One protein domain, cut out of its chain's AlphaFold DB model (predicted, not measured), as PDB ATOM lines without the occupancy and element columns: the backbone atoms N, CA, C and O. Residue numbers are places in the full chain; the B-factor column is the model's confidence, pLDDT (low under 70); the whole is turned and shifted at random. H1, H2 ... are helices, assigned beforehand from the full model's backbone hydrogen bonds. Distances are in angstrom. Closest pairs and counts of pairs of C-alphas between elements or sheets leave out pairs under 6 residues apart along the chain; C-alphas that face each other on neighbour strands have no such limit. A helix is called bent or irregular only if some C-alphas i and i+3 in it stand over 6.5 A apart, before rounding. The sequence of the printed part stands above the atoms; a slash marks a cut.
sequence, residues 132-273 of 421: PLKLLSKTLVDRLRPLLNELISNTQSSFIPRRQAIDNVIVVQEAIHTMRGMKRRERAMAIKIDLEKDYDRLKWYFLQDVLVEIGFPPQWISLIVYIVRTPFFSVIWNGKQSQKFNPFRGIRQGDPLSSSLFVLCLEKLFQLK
ATOM      1  N   PRO A 132     -16.324  18.968  -9.538       67.06
ATOM      2  CA  PRO A 132     -16.494  17.984 -10.614       67.06
ATOM      3  C   PRO A 132     -15.918  16.609 -10.263       67.06
ATOM      4  O   PRO A 132     -16.543  15.580 -10.504       67.06
ATOM      5  N   LEU A 133     -14.753  16.589  -9.614       71.44
ATOM      6  CA  LEU A 133     -14.118  15.359  -9.157       71.44
ATOM      7  C   LEU A 133     -14.941  14.674  -8.058       71.44
ATOM      8  O   LEU A 133     -15.099  13.457  -8.086       71.44
ATOM      9  N   LYS A 134     -15.520  15.438  -7.120       71.25
ATOM     10  CA  LYS A 134     -16.424  14.887  -6.098       71.25
ATOM     11  C   LYS A 134     -17.686  14.285  -6.714       71.25
ATOM     12  O   LYS A 134     -18.123  13.239  -6.243       71.25
ATOM     13  N   LEU A 135     -18.253  14.911  -7.746       68.12
ATOM     14  CA  LEU A 135     -19.414  14.382  -8.469       68.12
ATOM     15  C   LEU A 135     -19.077  13.064  -9.175       68.12
ATOM     16  O   LEU A 135     -19.817  12.087  -9.042       68.12
ATOM     17  N   LEU A 136     -17.931  13.007  -9.855       72.94
ATOM     18  CA  LEU A 136     -17.445  11.789 -10.500       72.94
ATOM     19  C   LEU A 136     -17.199  10.665  -9.481       72.94
ATOM     20  O   LEU A 136     -17.765   9.581  -9.615       72.94
ATOM     21  N   SER A 137     -16.435  10.941  -8.418       79.38
ATOM     22  CA  SER A 137     -16.195   9.995  -7.322       79.38
ATOM     23  C   SER A 137     -17.497   9.510  -6.685       79.38
ATOM     24  O   SER A 137     -17.647   8.321  -6.417       79.38
ATOM     25  N   LYS A 138     -18.465  10.408  -6.459       77.50
ATOM     26  CA  LYS A 138     -19.763  10.050  -5.875       77.50
ATOM     27  C   LYS A 138     -20.558   9.120  -6.788       77.50
ATOM     28  O   LYS A 138     -21.112   8.141  -6.301       77.50
ATOM     29  N   THR A 139     -20.560   9.395  -8.091       77.56
ATOM     30  CA  THR A 139     -21.243   8.568  -9.096       77.56
ATOM     31  C   THR A 139     -20.655   7.157  -9.142       77.56
ATOM     32  O   THR A 139     -21.397   6.177  -9.180       77.56
ATOM     33  N   LEU A 140     -19.324   7.039  -9.079       80.25
ATOM     34  CA  LEU A 140     -18.641   5.744  -9.015       80.25
ATOM     35  C   LEU A 140     -18.982   4.983  -7.733       80.25
ATOM     36  O   LEU A 140     -19.304   3.802  -7.791       80.25
ATOM     37  N   VAL A 141     -18.983   5.660  -6.582       84.62
ATOM     38  CA  VAL A 141     -19.361   5.045  -5.300       84.62
ATOM     39  C   VAL A 141     -20.792   4.546  -5.306       84.62
ATOM     40  O   VAL A 141     -21.053   3.463  -4.796       84.62
ATOM     41  N   ASP A 142     -21.727   5.306  -5.867       80.94
ATOM     42  CA  ASP A 142     -23.132   4.900  -5.884       80.94
ATOM     43  C   ASP A 142     -23.365   3.653  -6.739       80.94
ATOM     44  O   ASP A 142     -24.214   2.836  -6.394       80.94
ATOM     45  N   ARG A 143     -22.556   3.456  -7.785       82.62
ATOM     46  CA  ARG A 143     -22.540   2.221  -8.582       82.62
ATOM     47  C   ARG A 143     -21.786   1.075  -7.905       82.62
ATOM     48  O   ARG A 143     -22.154  -0.076  -8.086       82.62
ATOM     49  N   LEU A 144     -20.749   1.386  -7.128       82.50
ATOM     50  CA  LEU A 144     -19.937   0.402  -6.409       82.50
ATOM     51  C   LEU A 144     -20.653  -0.150  -5.167       82.50
ATOM     52  O   LEU A 144     -20.546  -1.330  -4.858       82.50
ATOM     53  N   ARG A 145     -21.402   0.696  -4.453       78.44
ATOM     54  CA  ARG A 145     -22.055   0.384  -3.170       78.44
ATOM     55  C   ARG A 145     -22.913  -0.883  -3.155       78.44
ATOM     56  O   ARG A 145     -22.808  -1.602  -2.164       78.44
ATOM     57  N   PRO A 146     -23.753  -1.168  -4.168       81.06
ATOM     58  CA  PRO A 146     -24.515  -2.414  -4.212       81.06
ATOM     59  C   PRO A 146     -23.610  -3.652  -4.211       81.06
ATOM     60  O   PRO A 146     -23.899  -4.606  -3.500       81.06
ATOM     61  N   LEU A 147     -22.479  -3.584  -4.922       80.75
ATOM     62  CA  LEU A 147     -21.515  -4.679  -5.061       80.75
ATOM     63  C   LEU A 147     -20.669  -4.880  -3.796       80.75
ATOM     64  O   LEU A 147     -20.233  -5.988  -3.513       80.75
ATOM     65  N   LEU A 148     -20.451  -3.825  -2.999       78.81
ATOM     66  CA  LEU A 148     -19.639  -3.904  -1.774       78.81
ATOM     67  C   LEU A 148     -20.151  -4.953  -0.777       78.81
ATOM     68  O   LEU A 148     -19.346  -5.544  -0.067       78.81
ATOM     69  N   ASN A 149     -21.465  -5.189  -0.718       73.81
ATOM     70  CA  ASN A 149     -22.035  -6.193   0.184       73.81
ATOM     71  C   ASN A 149     -21.682  -7.632  -0.215       73.81
ATOM     72  O   ASN A 149     -21.593  -8.481   0.666       73.81
ATOM     73  N   GLU A 150     -21.492  -7.889  -1.509       77.50
ATOM     74  CA  GLU A 150     -21.123  -9.205  -2.043       77.50
ATOM     75  C   GLU A 150     -19.605  -9.410  -2.019       77.50
ATOM     76  O   GLU A 150     -19.123 -10.512  -1.779       77.50
ATOM     77  N   LEU A 151     -18.844  -8.334  -2.235       74.56
ATOM     78  CA  LEU A 151     -17.386  -8.375  -2.328       74.56
ATOM     79  C   LEU A 151     -16.673  -8.402  -0.970       74.56
ATOM     80  O   LEU A 151     -15.498  -8.760  -0.914       74.56
ATOM     81  N   ILE A 152     -17.340  -7.977   0.108       78.38
ATOM     82  CA  ILE A 152     -16.714  -7.801   1.422       78.38
ATOM     83  C   ILE A 152     -17.337  -8.737   2.456       78.38
ATOM     84  O   ILE A 152     -18.553  -8.712   2.685       78.38
ATOM     85  N   SER A 153     -16.488  -9.509   3.141       73.12
ATOM     86  CA  SER A 153     -16.879 -10.443   4.196       73.12
ATOM     87  C   SER A 153     -17.714  -9.789   5.295       73.12
ATOM     88  O   SER A 153     -17.555  -8.612   5.618       73.12
ATOM     89  N   ASN A 154     -18.602 -10.569   5.914       68.56
ATOM     90  CA  ASN A 154     -19.502 -10.090   6.969       68.56
ATOM     91  C   ASN A 154     -18.780  -9.636   8.250       68.56
ATOM     92  O   ASN A 154     -19.393  -8.993   9.096       68.56
ATOM     93  N   THR A 155     -17.489  -9.945   8.401       62.91
ATOM     94  CA  THR A 155     -16.665  -9.532   9.547       62.91
ATOM     95  C   THR A 155     -16.164  -8.092   9.431       62.91
ATOM     96  O   THR A 155     -15.738  -7.506  10.424       62.91
ATOM     97  N   GLN A 156     -16.238  -7.491   8.240       68.44
ATOM     98  CA  GLN A 156     -15.922  -6.088   8.009       68.44
ATOM     99  C   GLN A 156     -17.217  -5.270   7.956       68.44
ATOM    100  O   GLN A 156     -18.043  -5.458   7.070       68.44
ATOM    101  N   SER A 157     -17.409  -4.327   8.873       64.94
ATOM    102  CA  SER A 157     -18.626  -3.492   8.919       64.94
ATOM    103  C   SER A 157     -18.398  -2.030   8.532       64.94
ATOM    104  O   SER A 157     -19.358  -1.287   8.323       64.94
ATOM    105  N   SER A 158     -17.143  -1.592   8.399       68.69
ATOM    106  CA  SER A 158     -16.833  -0.184   8.143       68.69
ATOM    107  C   SER A 158     -17.128   0.214   6.694       68.69
ATOM    108  O   SER A 158     -16.703  -0.454   5.759       68.69
ATOM    109  N   PHE A 159     -17.801   1.356   6.508       67.81
ATOM    110  CA  PHE A 159     -18.092   1.990   5.207       67.81
ATOM    111  C   PHE A 159     -18.954   1.174   4.223       67.81
ATOM    112  O   PHE A 159     -19.056   1.547   3.051       67.81
ATOM    113  N   ILE A 160     -19.630   0.124   4.691       71.75
ATOM    114  CA  ILE A 160     -20.509  -0.717   3.870       71.75
ATOM    115  C   ILE A 160     -21.973  -0.354   4.144       71.75
ATOM    116  O   ILE A 160     -22.372  -0.213   5.303       71.75
ATOM    117  N   PRO A 161     -22.809  -0.173   3.104       65.81
ATOM    118  CA  PRO A 161     -24.218   0.139   3.302       65.81
ATOM    119  C   PRO A 161     -24.916  -0.925   4.154       65.81
ATOM    120  O   PRO A 161     -24.828  -2.107   3.850       65.81
ATOM    121  N   ARG A 162     -25.691  -0.482   5.154       67.88
ATOM    122  CA  ARG A 162     -26.481  -1.329   6.072       67.88
ATOM    123  C   ARG A 162     -25.678  -2.131   7.105       67.88
ATOM    124  O   ARG A 162     -26.304  -2.854   7.867       67.88
ATOM    125  N   ARG A 163     -24.357  -1.953   7.187       74.62
ATOM    126  CA  ARG A 163     -23.541  -2.442   8.309       74.62
ATOM    127  C   ARG A 163     -23.250  -1.284   9.255       74.62
ATOM    128  O   ARG A 163     -23.010  -0.159   8.809       74.62
ATOM    129  N   GLN A 164     -23.349  -1.528  10.552       68.69
ATOM    130  CA  GLN A 164     -23.180  -0.506  11.577       68.69
ATOM    131  C   GLN A 164     -21.979  -0.838  12.456       68.69
ATOM    132  O   GLN A 164     -21.674  -1.997  12.711       68.69
ATOM    133  N   ALA A 165     -21.309   0.195  12.974       64.19
ATOM    134  CA  ALA A 165     -20.194   0.004  13.902       64.19
ATOM    135  C   ALA A 165     -20.614  -0.785  15.158       64.19
ATOM    136  O   ALA A 165     -19.791  -1.477  15.751       64.19
ATOM    137  N   ILE A 166     -21.899  -0.723  15.525       65.81
ATOM    138  CA  ILE A 166     -22.450  -1.483  16.646       65.81
ATOM    139  C   ILE A 166     -22.417  -2.998  16.424       65.81
ATOM    140  O   ILE A 166     -22.230  -3.741  17.383       65.81
ATOM    141  N   ASP A 167     -22.493  -3.456  15.173       64.44
ATOM    142  CA  ASP A 167     -22.400  -4.879  14.842       64.44
ATOM    143  C   ASP A 167     -21.026  -5.430  15.268       64.44
ATOM    144  O   ASP A 167     -20.933  -6.514  15.841       64.44
ATOM    145  N   ASN A 168     -19.954  -4.637  15.111       66.12
ATOM    146  CA  ASN A 168     -18.618  -5.012  15.592       66.12
ATOM    147  C   ASN A 168     -18.531  -5.065  17.112       66.12
ATOM    148  O   ASN A 168     -17.770  -5.871  17.641       66.12
ATOM    149  N   VAL A 169     -19.256  -4.191  17.816       65.19
ATOM    150  CA  VAL A 169     -19.259  -4.192  19.284       65.19
ATOM    151  C   VAL A 169     -19.839  -5.508  19.785       65.19
ATOM    152  O   VAL A 169     -19.230  -6.131  20.648       65.19
ATOM    153  N   ILE A 170     -20.942  -5.969  19.189       63.94
ATOM    154  CA  ILE A 170     -21.563  -7.258  19.519       63.94
ATOM    155  C   ILE A 170     -20.596  -8.409  19.217       63.94
ATOM    156  O   ILE A 170     -20.344  -9.233  20.088       63.94
ATOM    157  N   VAL A 171     -19.982  -8.434  18.026       64.44
ATOM    158  CA  VAL A 171     -19.014  -9.484  17.649       64.44
ATOM    159  C   VAL A 171     -17.820  -9.529  18.609       64.44
ATOM    160  O   VAL A 171     -17.407 -10.605  19.035       64.44
ATOM    161  N   VAL A 172     -17.272  -8.372  18.987       64.31
ATOM    162  CA  VAL A 172     -16.160  -8.290  19.946       64.31
ATOM    163  C   VAL A 172     -16.606  -8.702  21.349       64.31
ATOM    164  O   VAL A 172     -15.860  -9.396  22.036       64.31
ATOM    165  N   GLN A 173     -17.804  -8.306  21.786       61.47
ATOM    166  CA  GLN A 173     -18.356  -8.705  23.081       61.47
ATOM    167  C   GLN A 173     -18.566 -10.216  23.162       61.47
ATOM    168  O   GLN A 173     -18.118 -10.815  24.134       61.47
ATOM    169  N   GLU A 174     -19.152 -10.833  22.136       65.81
ATOM    170  CA  GLU A 174     -19.322 -12.288  22.041       65.81
ATOM    171  C   GLU A 174     -17.977 -13.016  21.992       65.81
ATOM    172  O   GLU A 174     -17.780 -14.007  22.696       65.81
ATOM    173  N   ALA A 175     -16.999 -12.492  21.244       60.09
ATOM    174  CA  ALA A 175     -15.646 -13.044  21.223       60.09
ATOM    175  C   ALA A 175     -14.993 -12.989  22.615       60.09
ATOM    176  O   ALA A 175     -14.472 -13.994  23.092       60.09
ATOM    177  N   ILE A 176     -15.070 -11.849  23.312       61.25
ATOM    178  CA  ILE A 176     -14.528 -11.689  24.671       61.25
ATOM    179  C   ILE A 176     -15.295 -12.552  25.681       61.25
ATOM    180  O   ILE A 176     -14.682 -13.127  26.579       61.25
ATOM    181  N   HIS A 177     -16.620 -12.645  25.567       62.97
ATOM    182  CA  HIS A 177     -17.449 -13.488  26.424       62.97
ATOM    183  C   HIS A 177     -17.070 -14.961  26.258       62.97
ATOM    184  O   HIS A 177     -16.771 -15.631  27.248       62.97
ATOM    185  N   THR A 178     -16.963 -15.420  25.009       62.81
ATOM    186  CA  THR A 178     -16.482 -16.760  24.664       62.81
ATOM    187  C   THR A 178     -15.109 -16.994  25.278       62.81
ATOM    188  O   THR A 178     -14.949 -17.947  26.032       62.81
ATOM    189  N   MET A 179     -14.157 -16.073  25.072       58.53
ATOM    190  CA  MET A 179     -12.808 -16.136  25.652       58.53
ATOM    191  C   MET A 179     -12.804 -16.249  27.182       58.53
ATOM    192  O   MET A 179     -11.969 -16.956  27.740       58.53
ATOM    193  N   ARG A 180     -13.720 -15.563  27.877       54.75
ATOM    194  CA  ARG A 180     -13.852 -15.619  29.346       54.75
ATOM    195  C   ARG A 180     -14.431 -16.946  29.836       54.75
ATOM    196  O   ARG A 180     -14.091 -17.373  30.935       54.75
ATOM    197  N   GLY A 181     -15.298 -17.570  29.041       52.53
ATOM    198  CA  GLY A 181     -15.892 -18.880  29.318       52.53
ATOM    199  C   GLY A 181     -15.001 -20.066  28.938       52.53
ATOM    200  O   GLY A 181     -15.311 -21.201  29.306       52.53
ATOM    201  N   MET A 182     -13.892 -19.831  28.224       53.22
ATOM    202  CA  MET A 182     -12.966 -20.897  27.852       53.22
ATOM    203  C   MET A 182     -12.337 -21.527  29.100       53.22
ATOM    204  O   MET A 182     -11.867 -20.856  30.023       53.22
ATOM    205  N   LYS A 183     -12.316 -22.863  29.134       46.84
ATOM    206  CA  LYS A 183     -11.651 -23.621  30.203       46.84
ATOM    207  C   LYS A 183     -10.162 -23.260  30.192       46.84
ATOM    208  O   LYS A 183      -9.605 -23.065  29.123       46.84
ATOM    209  N   ARG A 184      -9.480 -23.282  31.351       45.00
ATOM    210  CA  ARG A 184      -8.040 -22.931  31.522       45.00
ATOM    211  C   ARG A 184      -7.058 -23.475  30.457       45.00
ATOM    212  O   ARG A 184      -5.971 -22.921  30.324       45.00
ATOM    213  N   ARG A 185      -7.450 -24.542  29.759       36.75
ATOM    214  CA  ARG A 185      -6.745 -25.339  28.745       36.75
ATOM    215  C   ARG A 185      -6.929 -24.870  27.290       36.75
ATOM    216  O   ARG A 185      -6.159 -25.294  26.443       36.75
ATOM    217  N   GLU A 186      -7.882 -23.987  27.001       42.72
ATOM    218  CA  GLU A 186      -8.046 -23.335  25.695       42.72
ATOM    219  C   GLU A 186      -7.949 -21.826  25.930       42.72
ATOM    220  O   GLU A 186      -8.838 -21.224  26.523       42.72
ATOM    221  N   ARG A 187      -6.826 -21.205  25.559       49.28
ATOM    222  CA  ARG A 187      -6.634 -19.760  25.728       49.28
ATOM    223  C   ARG A 187      -6.582 -19.107  24.362       49.28
ATOM    224  O   ARG A 187      -5.694 -19.397  23.570       49.28
ATOM    225  N   ALA A 188      -7.519 -18.206  24.107       46.31
ATOM    226  CA  ALA A 188      -7.478 -17.328  22.950       46.31
ATOM    227  C   ALA A 188      -6.896 -15.962  23.341       46.31
ATOM    228  O   ALA A 188      -7.031 -15.506  24.480       46.31
ATOM    229  N   MET A 189      -6.235 -15.307  22.387       53.72
ATOM    230  CA  MET A 189      -5.707 -13.953  22.523       53.72
ATOM    231  C   MET A 189      -6.389 -13.058  21.493       53.72
ATOM    232  O   MET A 189      -6.357 -13.345  20.300       53.72
ATOM    233  N   ALA A 190      -6.980 -11.957  21.954       53.06
ATOM    234  CA  ALA A 190      -7.503 -10.923  21.072       53.06
ATOM    235  C   ALA A 190      -6.398  -9.908  20.762       53.06
ATOM    236  O   ALA A 190      -5.806  -9.329  21.674       53.06
ATOM    237  N   ILE A 191      -6.136  -9.677  19.476       57.44
ATOM    238  CA  ILE A 191      -5.139  -8.709  19.015       57.44
ATOM    239  C   ILE A 191      -5.870  -7.555  18.334       57.44
ATOM    240  O   ILE A 191      -6.538  -7.741  17.318       57.44
ATOM    241  N   LYS A 192      -5.723  -6.346  18.885       62.34
ATOM    242  CA  LYS A 192      -6.177  -5.112  18.240       62.34
ATOM    243  C   LYS A 192      -5.027  -4.526  17.430       62.34
ATOM    244  O   LYS A 192      -4.000  -4.156  17.994       62.34
ATOM    245  N   ILE A 193      -5.222  -4.419  16.121       62.75
ATOM    246  CA  ILE A 193      -4.281  -3.775  15.203       62.75
ATOM    247  C   ILE A 193      -4.876  -2.422  14.827       62.75
ATOM    248  O   ILE A 193      -5.967  -2.367  14.265       62.75
ATOM    249  N   ASP A 194      -4.168  -1.347  15.161       63.56
ATOM    250  CA  ASP A 194      -4.487  -0.000  14.692       63.56
ATOM    251  C   ASP A 194      -3.522   0.365  13.565       63.56
ATOM    252  O   ASP A 194      -2.317   0.102  13.652       63.56
ATOM    253  N   LEU A 195      -4.057   0.912  12.482       65.44
ATOM    254  CA  LEU A 195      -3.275   1.249  11.307       65.44
ATOM    255  C   LEU A 195      -2.978   2.764  11.338       65.44
ATOM    256  O   LEU A 195      -3.841   3.602  11.609       65.44
ATOM    257  N   GLU A 196      -1.710   3.130  11.124       57.91
ATOM    258  CA  GLU A 196      -1.275   4.527  11.151       57.91
ATOM    259  C   GLU A 196      -1.347   5.169   9.750       57.91
ATOM    260  O   GLU A 196      -0.512   4.885   8.879       57.91
ATOM    261  N   LYS A 197      -2.253   6.146   9.577       62.50
ATOM    262  CA  LYS A 197      -2.391   6.987   8.363       62.50
ATOM    263  C   LYS A 197      -2.640   6.189   7.088       62.50
ATOM    264  O   LYS A 197      -1.928   6.291   6.086       62.50
ATOM    265  N   ASP A 198      -3.690   5.398   7.125       66.12
ATOM    266  CA  ASP A 198      -3.845   4.268   6.203       66.12
ATOM    267  C   ASP A 198      -4.172   4.703   4.787       66.12
ATOM    268  O   ASP A 198      -3.719   4.100   3.811       66.12
ATOM    269  N   TYR A 199      -4.887   5.820   4.688       75.31
ATOM    270  CA  TYR A 199      -5.170   6.485   3.430       75.31
ATOM    271  C   TYR A 199      -3.873   6.943   2.755       75.31
ATOM    272  O   TYR A 199      -3.711   6.709   1.565       75.31
ATOM    273  N   ASP A 200      -2.908   7.494   3.494       74.19
ATOM    274  CA  ASP A 200      -1.685   8.092   2.936       74.19
ATOM    275  C   ASP A 200      -0.646   7.048   2.487       74.19
ATOM    276  O   ASP A 200       0.260   7.338   1.699       74.19
ATOM    277  N   ARG A 201      -0.735   5.819   3.010       77.44
ATOM    278  CA  ARG A 201       0.271   4.764   2.797       77.44
ATOM    279  C   ARG A 201      -0.102   3.756   1.705       77.44
ATOM    280  O   ARG A 201       0.767   2.978   1.302       77.44
ATOM    281  N   LEU A 202      -1.342   3.761   1.207       81.50
ATOM    282  CA  LEU A 202      -1.819   2.786   0.221       81.50
ATOM    283  C   LEU A 202      -1.064   2.904  -1.118       81.50
ATOM    284  O   LEU A 202      -1.078   3.950  -1.763       81.50
ATOM    285  N   LYS A 203      -0.411   1.825  -1.564       85.81
ATOM    286  CA  LYS A 203       0.285   1.791  -2.863       85.81
ATOM    287  C   LYS A 203      -0.724   1.663  -4.010       85.81
ATOM    288  O   LYS A 203      -1.592   0.797  -3.973       85.81
ATOM    289  N   TRP A 204      -0.564   2.472  -5.056       87.56
ATOM    290  CA  TRP A 204      -1.484   2.480  -6.201       87.56
ATOM    291  C   TRP A 204      -1.425   1.214  -7.057       87.56
ATOM    292  O   TRP A 204      -2.463   0.776  -7.533       87.56
ATOM    293  N   TYR A 205      -0.243   0.612  -7.216       86.38
ATOM    294  CA  TYR A 205      -0.102  -0.661  -7.934       86.38
ATOM    295  C   TYR A 205      -0.876  -1.780  -7.230       86.38
ATOM    296  O   TYR A 205      -1.666  -2.458  -7.865       86.38
ATOM    297  N   PHE A 206      -0.772  -1.863  -5.899       85.62
ATOM    298  CA  PHE A 206      -1.557  -2.814  -5.111       85.62
ATOM    299  C   PHE A 206      -3.068  -2.592  -5.268       85.62
ATOM    300  O   PHE A 206      -3.807  -3.545  -5.472       85.62
ATOM    301  N   LEU A 207      -3.532  -1.337  -5.227       86.25
ATOM    302  CA  LEU A 207      -4.939  -1.020  -5.499       86.25
ATOM    303  C   LEU A 207      -5.373  -1.509  -6.891       86.25
ATOM    304  O   LEU A 207      -6.454  -2.069  -7.032       86.25
ATOM    305  N   GLN A 208      -4.545  -1.289  -7.912       87.44
ATOM    306  CA  GLN A 208      -4.832  -1.737  -9.270       87.44
ATOM    307  C   GLN A 208      -4.912  -3.267  -9.354       87.44
ATOM    308  O   GLN A 208      -5.872  -3.775  -9.928       87.44
ATOM    309  N   ASP A 209      -3.968  -3.982  -8.738       85.62
ATOM    310  CA  ASP A 209      -3.949  -5.449  -8.699       85.62
ATOM    311  C   ASP A 209      -5.217  -6.005  -8.034       85.62
ATOM    312  O   ASP A 209      -5.867  -6.889  -8.589       85.62
ATOM    313  N   VAL A 210      -5.635  -5.421  -6.902       85.19
ATOM    314  CA  VAL A 210      -6.877  -5.796  -6.199       85.19
ATOM    315  C   VAL A 210      -8.102  -5.612  -7.100       85.19
ATOM    316  O   VAL A 210      -8.966  -6.483  -7.151       85.19
ATOM    317  N   LEU A 211      -8.193  -4.500  -7.836       84.44
ATOM    318  CA  LEU A 211      -9.328  -4.242  -8.728       84.44
ATOM    319  C   LEU A 211      -9.369  -5.206  -9.924       84.44
ATOM    320  O   LEU A 211     -10.459  -5.615 -10.329       84.44
ATOM    321  N   VAL A 212      -8.205  -5.564 -10.478       85.94
ATOM    322  CA  VAL A 212      -8.091  -6.569 -11.549       85.94
ATOM    323  C   VAL A 212      -8.535  -7.933 -11.038       85.94
ATOM    324  O   VAL A 212      -9.327  -8.599 -11.696       85.94
ATOM    325  N   GLU A 213      -8.070  -8.328  -9.856       83.25
ATOM    326  CA  GLU A 213      -8.365  -9.636  -9.276       83.25
ATOM    327  C   GLU A 213      -9.840  -9.801  -8.889       83.25
ATOM    328  O   GLU A 213     -10.408 -10.869  -9.085       83.25
ATOM    329  N   ILE A 214     -10.490  -8.734  -8.409       82.94
ATOM    330  CA  ILE A 214     -11.943  -8.728  -8.173       82.94
ATOM    331  C   ILE A 214     -12.732  -8.855  -9.496       82.94
ATOM    332  O   ILE A 214     -13.901  -9.237  -9.486       82.94
ATOM    333  N   GLY A 215     -12.114  -8.554 -10.642       83.62
ATOM    334  CA  GLY A 215     -12.743  -8.661 -11.958       83.62
ATOM    335  C   GLY A 215     -13.450  -7.386 -12.421       83.62
ATOM    336  O   GLY A 215     -14.395  -7.455 -13.208       83.62
ATOM    337  N   PHE A 216     -13.023  -6.203 -11.956       85.62
ATOM    338  CA  PHE A 216     -13.587  -4.947 -12.462       85.62
ATOM    339  C   PHE A 216     -13.282  -4.753 -13.959       85.62
ATOM    340  O   PHE A 216     -12.181  -5.068 -14.416       85.62
ATOM    341  N   PRO A 217     -14.201  -4.150 -14.741       86.88
ATOM    342  CA  PRO A 217     -13.946  -3.859 -16.148       86.88
ATOM    343  C   PRO A 217     -12.700  -2.969 -16.338       86.88
ATOM    344  O   PRO A 217     -12.550  -1.983 -15.609       86.88
ATOM    345  N   PRO A 218     -11.848  -3.205 -17.356       87.00
ATOM    346  CA  PRO A 218     -10.608  -2.440 -17.557       87.00
ATOM    347  C   PRO A 218     -10.811  -0.921 -17.641       87.00
ATOM    348  O   PRO A 218      -9.988  -0.139 -17.164       87.00
ATOM    349  N   GLN A 219     -11.940  -0.489 -18.206       85.38
ATOM    350  CA  GLN A 219     -12.334   0.919 -18.308       85.38
ATOM    351  C   GLN A 219     -12.574   1.548 -16.926       85.38
ATOM    352  O   GLN A 219     -12.163   2.680 -16.673       85.38
ATOM    353  N   TRP A 220     -13.194   0.796 -16.012       89.12
ATOM    354  CA  TRP A 220     -13.415   1.202 -14.623       89.12
ATOM    355  C   TRP A 220     -12.105   1.304 -13.854       89.12
ATOM    356  O   TRP A 220     -11.867   2.301 -13.174       89.12
ATOM    357  N   ILE A 221     -11.238   0.301 -14.003       87.12
ATOM    358  CA  ILE A 221      -9.917   0.285 -13.372       87.12
ATOM    359  C   ILE A 221      -9.109   1.493 -13.844       87.12
ATOM    360  O   ILE A 221      -8.588   2.244 -13.024       87.12
ATOM    361  N   SER A 222      -9.080   1.734 -15.155       87.25
ATOM    362  CA  SER A 222      -8.368   2.863 -15.757       87.25
ATOM    363  C   SER A 222      -8.877   4.202 -15.221       87.25
ATOM    364  O   SER A 222      -8.079   5.066 -14.863       87.25
ATOM    365  N   LEU A 223     -10.199   4.357 -15.091       86.44
ATOM    366  CA  LEU A 223     -10.818   5.559 -14.538       86.44
ATOM    367  C   LEU A 223     -10.479   5.758 -13.052       86.44
ATOM    368  O   LEU A 223     -10.097   6.858 -12.658       86.44
ATOM    369  N   ILE A 224     -10.572   4.711 -12.227       87.50
ATOM    370  CA  ILE A 224     -10.229   4.776 -10.796       87.50
ATOM    371  C   ILE A 224      -8.745   5.113 -10.613       87.50
ATOM    372  O   ILE A 224      -8.400   6.020  -9.855       87.50
ATOM    373  N   VAL A 225      -7.864   4.419 -11.336       86.88
ATOM    374  CA  VAL A 225      -6.417   4.651 -11.291       86.88
ATOM    375  C   VAL A 225      -6.096   6.078 -11.738       86.88
ATOM    376  O   VAL A 225      -5.325   6.763 -11.069       86.88
ATOM    377  N   TYR A 226      -6.736   6.579 -12.797       86.31
ATOM    378  CA  TYR A 226      -6.586   7.967 -13.235       86.31
ATOM    379  C   TYR A 226      -7.006   8.960 -12.139       86.31
ATOM    380  O   TYR A 226      -6.245   9.865 -11.797       86.31
ATOM    381  N   ILE A 227      -8.174   8.756 -11.522       84.62
ATOM    382  CA  ILE A 227      -8.719   9.601 -10.445       84.62
ATOM    383  C   ILE A 227      -7.780   9.682  -9.231       84.62
ATOM    384  O   ILE A 227      -7.725  10.728  -8.573       84.62
ATOM    385  N   VAL A 228      -7.064   8.595  -8.930       86.31
ATOM    386  CA  VAL A 228      -6.158   8.483  -7.778       86.31
ATOM    387  C   VAL A 228      -4.749   9.011  -8.089       86.31
ATOM    388  O   VAL A 228      -4.151   9.638  -7.217       86.31
ATOM    389  N   ARG A 229      -4.224   8.805  -9.307       86.31
ATOM    390  CA  ARG A 229      -2.818   9.112  -9.661       86.31
ATOM    391  C   ARG A 229      -2.561  10.528 -10.172       86.31
ATOM    392  O   ARG A 229      -1.453  11.029 -10.038       86.31
ATOM    393  N   THR A 230      -3.551  11.146 -10.805       81.31
ATOM    394  CA  THR A 230      -3.425  12.468 -11.448       81.31
ATOM    395  C   THR A 230      -3.498  13.717 -10.555       81.31
ATOM    396  O   THR A 230      -3.074  14.776 -11.023       81.31
ATOM    397  N   PRO A 231      -4.037  13.694  -9.321       77.62
ATOM    398  CA  PRO A 231      -4.170  14.915  -8.532       77.62
ATOM    399  C   PRO A 231      -2.826  15.468  -8.057       77.62
ATOM    400  O   PRO A 231      -2.002  14.744  -7.502       77.62
ATOM    401  N   PHE A 232      -2.684  16.786  -8.160       80.00
ATOM    402  CA  PHE A 232      -1.606  17.554  -7.543       80.00
ATOM    403  C   PHE A 232      -2.093  18.121  -6.209       80.00
ATOM    404  O   PHE A 232      -3.247  18.538  -6.086       80.00
ATOM    405  N   PHE A 233      -1.209  18.187  -5.220       79.44
ATOM    406  CA  PHE A 233      -1.512  18.680  -3.882       79.44
ATOM    407  C   PHE A 233      -0.739  19.961  -3.607       79.44
ATOM    408  O   PHE A 233       0.362  20.169  -4.104       79.44
ATOM    409  N   SER A 234      -1.323  20.822  -2.789       78.06
ATOM    410  CA  SER A 234      -0.645  21.968  -2.191       78.06
ATOM    411  C   SER A 234      -1.078  22.050  -0.739       78.06
ATOM    412  O   SER A 234      -2.263  21.881  -0.445       78.06
ATOM    413  N   VAL A 235      -0.145  22.336   0.157       81.44
ATOM    414  CA  VAL A 235      -0.434  22.519   1.576       81.44
ATOM    415  C   VAL A 235      -0.681  24.000   1.830       81.44
ATOM    416  O   VAL A 235       0.111  24.843   1.414       81.44
ATOM    417  N   ILE A 236      -1.782  24.328   2.502       77.56
ATOM    418  CA  ILE A 236      -2.004  25.680   3.018       77.56
ATOM    419  C   ILE A 236      -1.417  25.722   4.425       77.56
ATOM    420  O   ILE A 236      -1.934  25.073   5.332       77.56
ATOM    421  N   TRP A 237      -0.342  26.485   4.600       77.94
ATOM    422  CA  TRP A 237       0.333  26.669   5.878       77.94
ATOM    423  C   TRP A 237       0.253  28.137   6.291       77.94
ATOM    424  O   TRP A 237       0.683  29.014   5.544       77.94
ATOM    425  N   ASN A 238      -0.340  28.423   7.455       80.62
ATOM    426  CA  ASN A 238      -0.571  29.791   7.947       80.62
ATOM    427  C   ASN A 238      -1.240  30.719   6.909       80.62
ATOM    428  O   ASN A 238      -0.876  31.880   6.763       80.62
ATOM    429  N   GLY A 239      -2.197  30.187   6.140       77.75
ATOM    430  CA  GLY A 239      -2.908  30.933   5.092       77.75
ATOM    431  C   GLY A 239      -2.140  31.095   3.776       77.75
ATOM    432  O   GLY A 239      -2.717  31.576   2.804       77.75
ATOM    433  N   LYS A 240      -0.883  30.646   3.698       79.69
ATOM    434  CA  LYS A 240      -0.068  30.691   2.482       79.69
ATOM    435  C   LYS A 240      -0.029  29.321   1.807       79.69
ATOM    436  O   LYS A 240       0.247  28.306   2.444       79.69
ATOM    437  N   GLN A 241      -0.320  29.289   0.511       84.94
ATOM    438  CA  GLN A 241      -0.291  28.063  -0.284       84.94
ATOM    439  C   GLN A 241       1.153  27.690  -0.654       84.94
ATOM    440  O   GLN A 241       1.927  28.540  -1.095       84.94
ATOM    441  N   SER A 242       1.512  26.418  -0.480       86.75
ATOM    442  CA  SER A 242       2.790  25.867  -0.928       86.75
ATOM    443  C   SER A 242       2.840  25.695  -2.448       86.75
ATOM    444  O   SER A 242       1.822  25.751  -3.142       86.75
ATOM    445  N   GLN A 243       4.026  25.368  -2.965       87.94
ATOM    446  CA  GLN A 243       4.148  24.834  -4.319       87.94
ATOM    447  C   GLN A 243       3.331  23.544  -4.473       87.94
ATOM    448  O   GLN A 243       3.111  22.807  -3.502       87.94
ATOM    449  N   LYS A 244       2.867  23.298  -5.701       86.94
ATOM    450  CA  LYS A 244       2.147  22.073  -6.052       86.94
ATOM    451  C   LYS A 244       3.130  20.906  -6.114       86.94
ATOM    452  O   LYS A 244       4.199  21.038  -6.700       86.94
ATOM    453  N   PHE A 245       2.748  19.764  -5.559       84.25
ATOM    454  CA  PHE A 245       3.523  18.529  -5.608       84.25
ATOM    455  C   PHE A 245       2.644  17.341  -5.996       84.25
ATOM    456  O   PHE A 245       1.430  17.349  -5.786       84.25
ATOM    457  N   ASN A 246       3.277  16.313  -6.558       80.38
ATOM    458  CA  ASN A 246       2.623  15.060  -6.909       80.38
ATOM    459  C   ASN A 246       2.837  14.022  -5.808       80.38
ATOM    460  O   ASN A 246       3.973  13.840  -5.363       80.38
ATOM    461  N   PRO A 247       1.786  13.313  -5.375       83.06
ATOM    462  CA  PRO A 247       1.953  12.152  -4.528       83.06
ATOM    463  C   PRO A 247       2.416  10.964  -5.377       83.06
ATOM    464  O   PRO A 247       2.183  10.902  -6.581       83.06
ATOM    465  N   PHE A 248       3.037   9.985  -4.728       80.56
ATOM    466  CA  PHE A 248       3.416   8.707  -5.351       80.56
ATOM    467  C   PHE A 248       2.595   7.524  -4.818       80.56
ATOM    468  O   PHE A 248       2.720   6.395  -5.293       80.56
ATOM    469  N   ARG A 249       1.805   7.770  -3.772       84.12
ATOM    470  CA  ARG A 249       0.977   6.798  -3.061       84.12
ATOM    471  C   ARG A 249      -0.126   7.522  -2.298       84.12
ATOM    472  O   ARG A 249      -0.071   8.738  -2.121       84.12
ATOM    473  N   GLY A 250      -1.057   6.735  -1.791       83.12
ATOM    474  CA  GLY A 250      -2.138   7.167  -0.932       83.12
ATOM    475  C   GLY A 250      -3.412   7.522  -1.692       83.12
ATOM    476  O   GLY A 250      -3.418   7.746  -2.900       83.12
ATOM    477  N   ILE A 251      -4.515   7.534  -0.968       85.75
ATOM    478  CA  ILE A 251      -5.859   7.866  -1.433       85.75
ATOM    479  C   ILE A 251      -6.390   9.038  -0.607       85.75
ATOM    480  O   ILE A 251      -5.927   9.305   0.498       85.75
ATOM    481  N   ARG A 252      -7.343   9.793  -1.152       80.81
ATOM    482  CA  ARG A 252      -7.710  11.107  -0.611       80.81
ATOM    483  C   ARG A 252      -8.633  10.996   0.597       80.81
ATOM    484  O   ARG A 252      -9.776  10.555   0.485       80.81
ATOM    485  N   GLN A 253      -8.192  11.515   1.737       75.62
ATOM    486  CA  GLN A 253      -9.059  11.655   2.902       75.62
ATOM    487  C   GLN A 253     -10.151  12.709   2.639       75.62
ATOM    488  O   GLN A 253      -9.854  13.866   2.335       75.62
ATOM    489  N   GLY A 254     -11.420  12.299   2.753       72.19
ATOM    490  CA  GLY A 254     -12.594  13.144   2.487       72.19
ATOM    491  C   GLY A 254     -13.196  13.008   1.079       72.19
ATOM    492  O   GLY A 254     -14.200  13.657   0.780       72.19
ATOM    493  N   ASP A 255     -12.623  12.163   0.219       79.50
ATOM    494  CA  ASP A 255     -13.196  11.791  -1.079       79.50
ATOM    495  C   ASP A 255     -14.134  10.577  -0.921       79.50
ATOM    496  O   ASP A 255     -13.682   9.548  -0.409       79.50
ATOM    497  N   PRO A 256     -15.407  10.642  -1.374       71.56
ATOM    498  CA  PRO A 256     -16.362   9.542  -1.234       71.56
ATOM    499  C   PRO A 256     -15.845   8.184  -1.724       71.56
ATOM    500  O   PRO A 256     -16.171   7.155  -1.132       71.56
ATOM    501  N   LEU A 257     -15.051   8.177  -2.800       82.88
ATOM    502  CA  LEU A 257     -14.532   6.950  -3.411       82.88
ATOM    503  C   LEU A 257     -13.430   6.297  -2.579       82.88
ATOM    504  O   LEU A 257     -13.344   5.072  -2.520       82.88
ATOM    505  N   SER A 258     -12.631   7.102  -1.882       87.69
ATOM    506  CA  SER A 258     -11.439   6.621  -1.184       87.69
ATOM    507  C   SER A 258     -11.773   5.606  -0.092       87.69
ATOM    508  O   SER A 258     -11.112   4.577  -0.015       87.69
ATOM    509  N   SER A 259     -12.835   5.816   0.693       84.69
ATOM    510  CA  SER A 259     -13.232   4.852   1.732       84.69
ATOM    511  C   SER A 259     -13.661   3.498   1.159       84.69
ATOM    512  O   SER A 259     -13.322   2.469   1.728       84.69
ATOM    513  N   SER A 260     -14.353   3.476   0.013       85.38
ATOM    514  CA  SER A 260     -14.782   2.210  -0.610       85.38
ATOM    515  C   SER A 260     -13.588   1.427  -1.166       85.38
ATOM    516  O   SER A 260     -13.483   0.225  -0.953       85.38
ATOM    517  N   LEU A 261     -12.650   2.119  -1.821       87.75
ATOM    518  CA  LEU A 261     -11.420   1.506  -2.334       87.75
ATOM    519  C   LEU A 261     -10.515   0.998  -1.208       87.75
ATOM    520  O   LEU A 261      -9.918  -0.068  -1.328       87.75
ATOM    521  N   PHE A 262     -10.430   1.749  -0.108       87.00
ATOM    522  CA  PHE A 262      -9.653   1.343   1.056       87.00
ATOM    523  C   PHE A 262     -10.154   0.020   1.634       87.00
ATOM    524  O   PHE A 262      -9.355  -0.879   1.880       87.00
ATOM    525  N   VAL A 263     -11.473  -0.114   1.805       83.25
ATOM    526  CA  VAL A 263     -12.067  -1.329   2.368       83.25
ATOM    527  C   VAL A 263     -11.864  -2.531   1.447       83.25
ATOM    528  O   VAL A 263     -11.529  -3.595   1.952       83.25
ATOM    529  N   LEU A 264     -11.965  -2.378   0.122       83.62
ATOM    530  CA  LEU A 264     -11.663  -3.467  -0.823       83.62
ATOM    531  C   LEU A 264     -10.209  -3.949  -0.706       83.62
ATOM    532  O   LEU A 264      -9.942  -5.148  -0.638       83.62
ATOM    533  N   CYS A 265      -9.262  -3.015  -0.629       84.62
ATOM    534  CA  CYS A 265      -7.852  -3.336  -0.415       84.62
ATOM    535  C   CYS A 265      -7.605  -4.024   0.933       84.62
ATOM    536  O   CYS A 265      -6.778  -4.933   1.023       84.62
ATOM    537  N   LEU A 266      -8.298  -3.576   1.982       80.94
ATOM    538  CA  LEU A 266      -8.179  -4.136   3.323       80.94
ATOM    539  C   LEU A 266      -8.767  -5.550   3.395       80.94
ATOM    540  O   LEU A 266      -8.125  -6.450   3.926       80.94
ATOM    541  N   GLU A 267      -9.941  -5.757   2.802       80.81
ATOM    542  CA  GLU A 267     -10.583  -7.063   2.672       80.81
ATOM    543  C   GLU A 267      -9.652  -8.057   1.977       80.81
ATOM    544  O   GLU A 267      -9.399  -9.147   2.491       80.81
ATOM    545  N   LYS A 268      -9.048  -7.653   0.854       77.06
ATOM    546  CA  LYS A 268      -8.120  -8.520   0.132       77.06
ATOM    547  C   LYS A 268      -6.874  -8.869   0.947       77.06
ATOM    548  O   LYS A 268      -6.392 -10.000   0.891       77.06
ATOM    549  N   LEU A 269      -6.365  -7.918   1.729       72.19
ATOM    550  CA  LEU A 269      -5.228  -8.137   2.623       72.19
ATOM    551  C   LEU A 269      -5.532  -9.204   3.684       72.19
ATOM    552  O   LEU A 269      -4.645  -9.996   4.002       72.19
ATOM    553  N   PHE A 270      -6.771  -9.260   4.181       69.12
ATOM    554  CA  PHE A 270      -7.216 -10.286   5.124       69.12
ATOM    555  C   PHE A 270      -7.540 -11.627   4.444       69.12
ATOM    556  O   PHE A 270      -7.159 -12.676   4.959       69.12
ATOM    557  N   GLN A 271      -8.152 -11.622   3.255       65.75
ATOM    558  CA  GLN A 271      -8.481 -12.849   2.514       65.75
ATOM    559  C   GLN A 271      -7.248 -13.619   2.028       65.75
ATOM    560  O   GLN A 271      -7.215 -14.839   2.148       65.75
ATOM    561  N   LEU A 272      -6.212 -12.927   1.532       53.59
ATOM    562  CA  LEU A 272      -4.985 -13.549   1.001       53.59
ATOM    563  C   LEU A 272      -4.250 -14.446   2.011       53.59
ATOM    564  O   LEU A 272      -3.282 -15.110   1.639       53.59
ATOM    565  N   LYS A 273      -4.625 -14.400   3.296       54.19
ATOM    566  CA  LYS A 273      -3.834 -14.984   4.385       54.19
ATOM    567  C   LYS A 273      -4.649 -15.817   5.373       54.19
ATOM    568  O   LYS A 273      -4.050 -16.399   6.265       54.19
TER     569      LYS A 273
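Overview. This is residues 132 to 273 of the 421 residues of the protein "Reverse transcriptase domain-containing protein" of Theobroma cacao (UniProt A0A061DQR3). The longest helix, H1, kinked partway, lies beside H6 at the core, and the helical hairpin H4 and H5 packs on H6 through H4, which crosses it. H2 lies off to one end, touching no helix; residues 181 to 186 and 191 to 196 stick out there, and residues 236 to 241 stick out as a separate loop tip. The 142 printed residues hold six named helices, H1 to H6 in order, and no named strand: all helix. The whole is loose, with a radius of gyration of the C-alphas of 18.7 A and spans of 61 by 41 by 26 A.

Along the chain. H1, residues 132 to 151, runs 27.6 A from C-alpha 132 at (-16.494, 17.984, -10.614). It has a kink of 46 degrees near residue 145 and is only just irregular: C-alphas 143 and 146 are 6.7 A apart. H6 is residues 256 to 271, 24.0 A, ending at (-8.481, -12.849, 2.514). H4 is residues 204 to 214, H5 218 to 229, H3 198 to 201, and H2 165 to 181, 24.8 A.

Arrangement. H1 and H6 touch at a shallow tilt of 32 degrees, the same way; their closest C-alphas, Ser 137 and Leu 257, are 5.2 A apart. H6 touches H4 with residues 261 to 268 alone, only just about perpendicular at 71 degrees; the closest C-alphas, Leu 207 and Cys 265, are 6.3 A apart. In the hairpin, H4 and H5 touch at 23 degrees, a shallow tilt, opposite ways; the closest C-alphas, Leu 211 and Ile 221, are 6.5 A apart. Helix packing is mostly aligned, only just: 2 of 3 touching pairs are at a shallow tilt. H3 is close to H6 but not clearly touching, C-alphas Tyr 199 and Phe 262 being closest at 7.2 A. Every O i to N i+4 pair is within hydrogen-bond range in H2, H4 and H5, against 12 of 16 in H1 and 11 of 12 in H6; H3 is too short for one.

Size, cuts and confidence. The farthest C-alphas, Arg 185 and Lys 240, are 62.2 A apart. The printed part has no cut. The links H1 to H2, H2 to H3 and H5 to H6 are long. The mean pLDDT of the printed part is 74.3; 49 residues are under 70, among them 164 to 198.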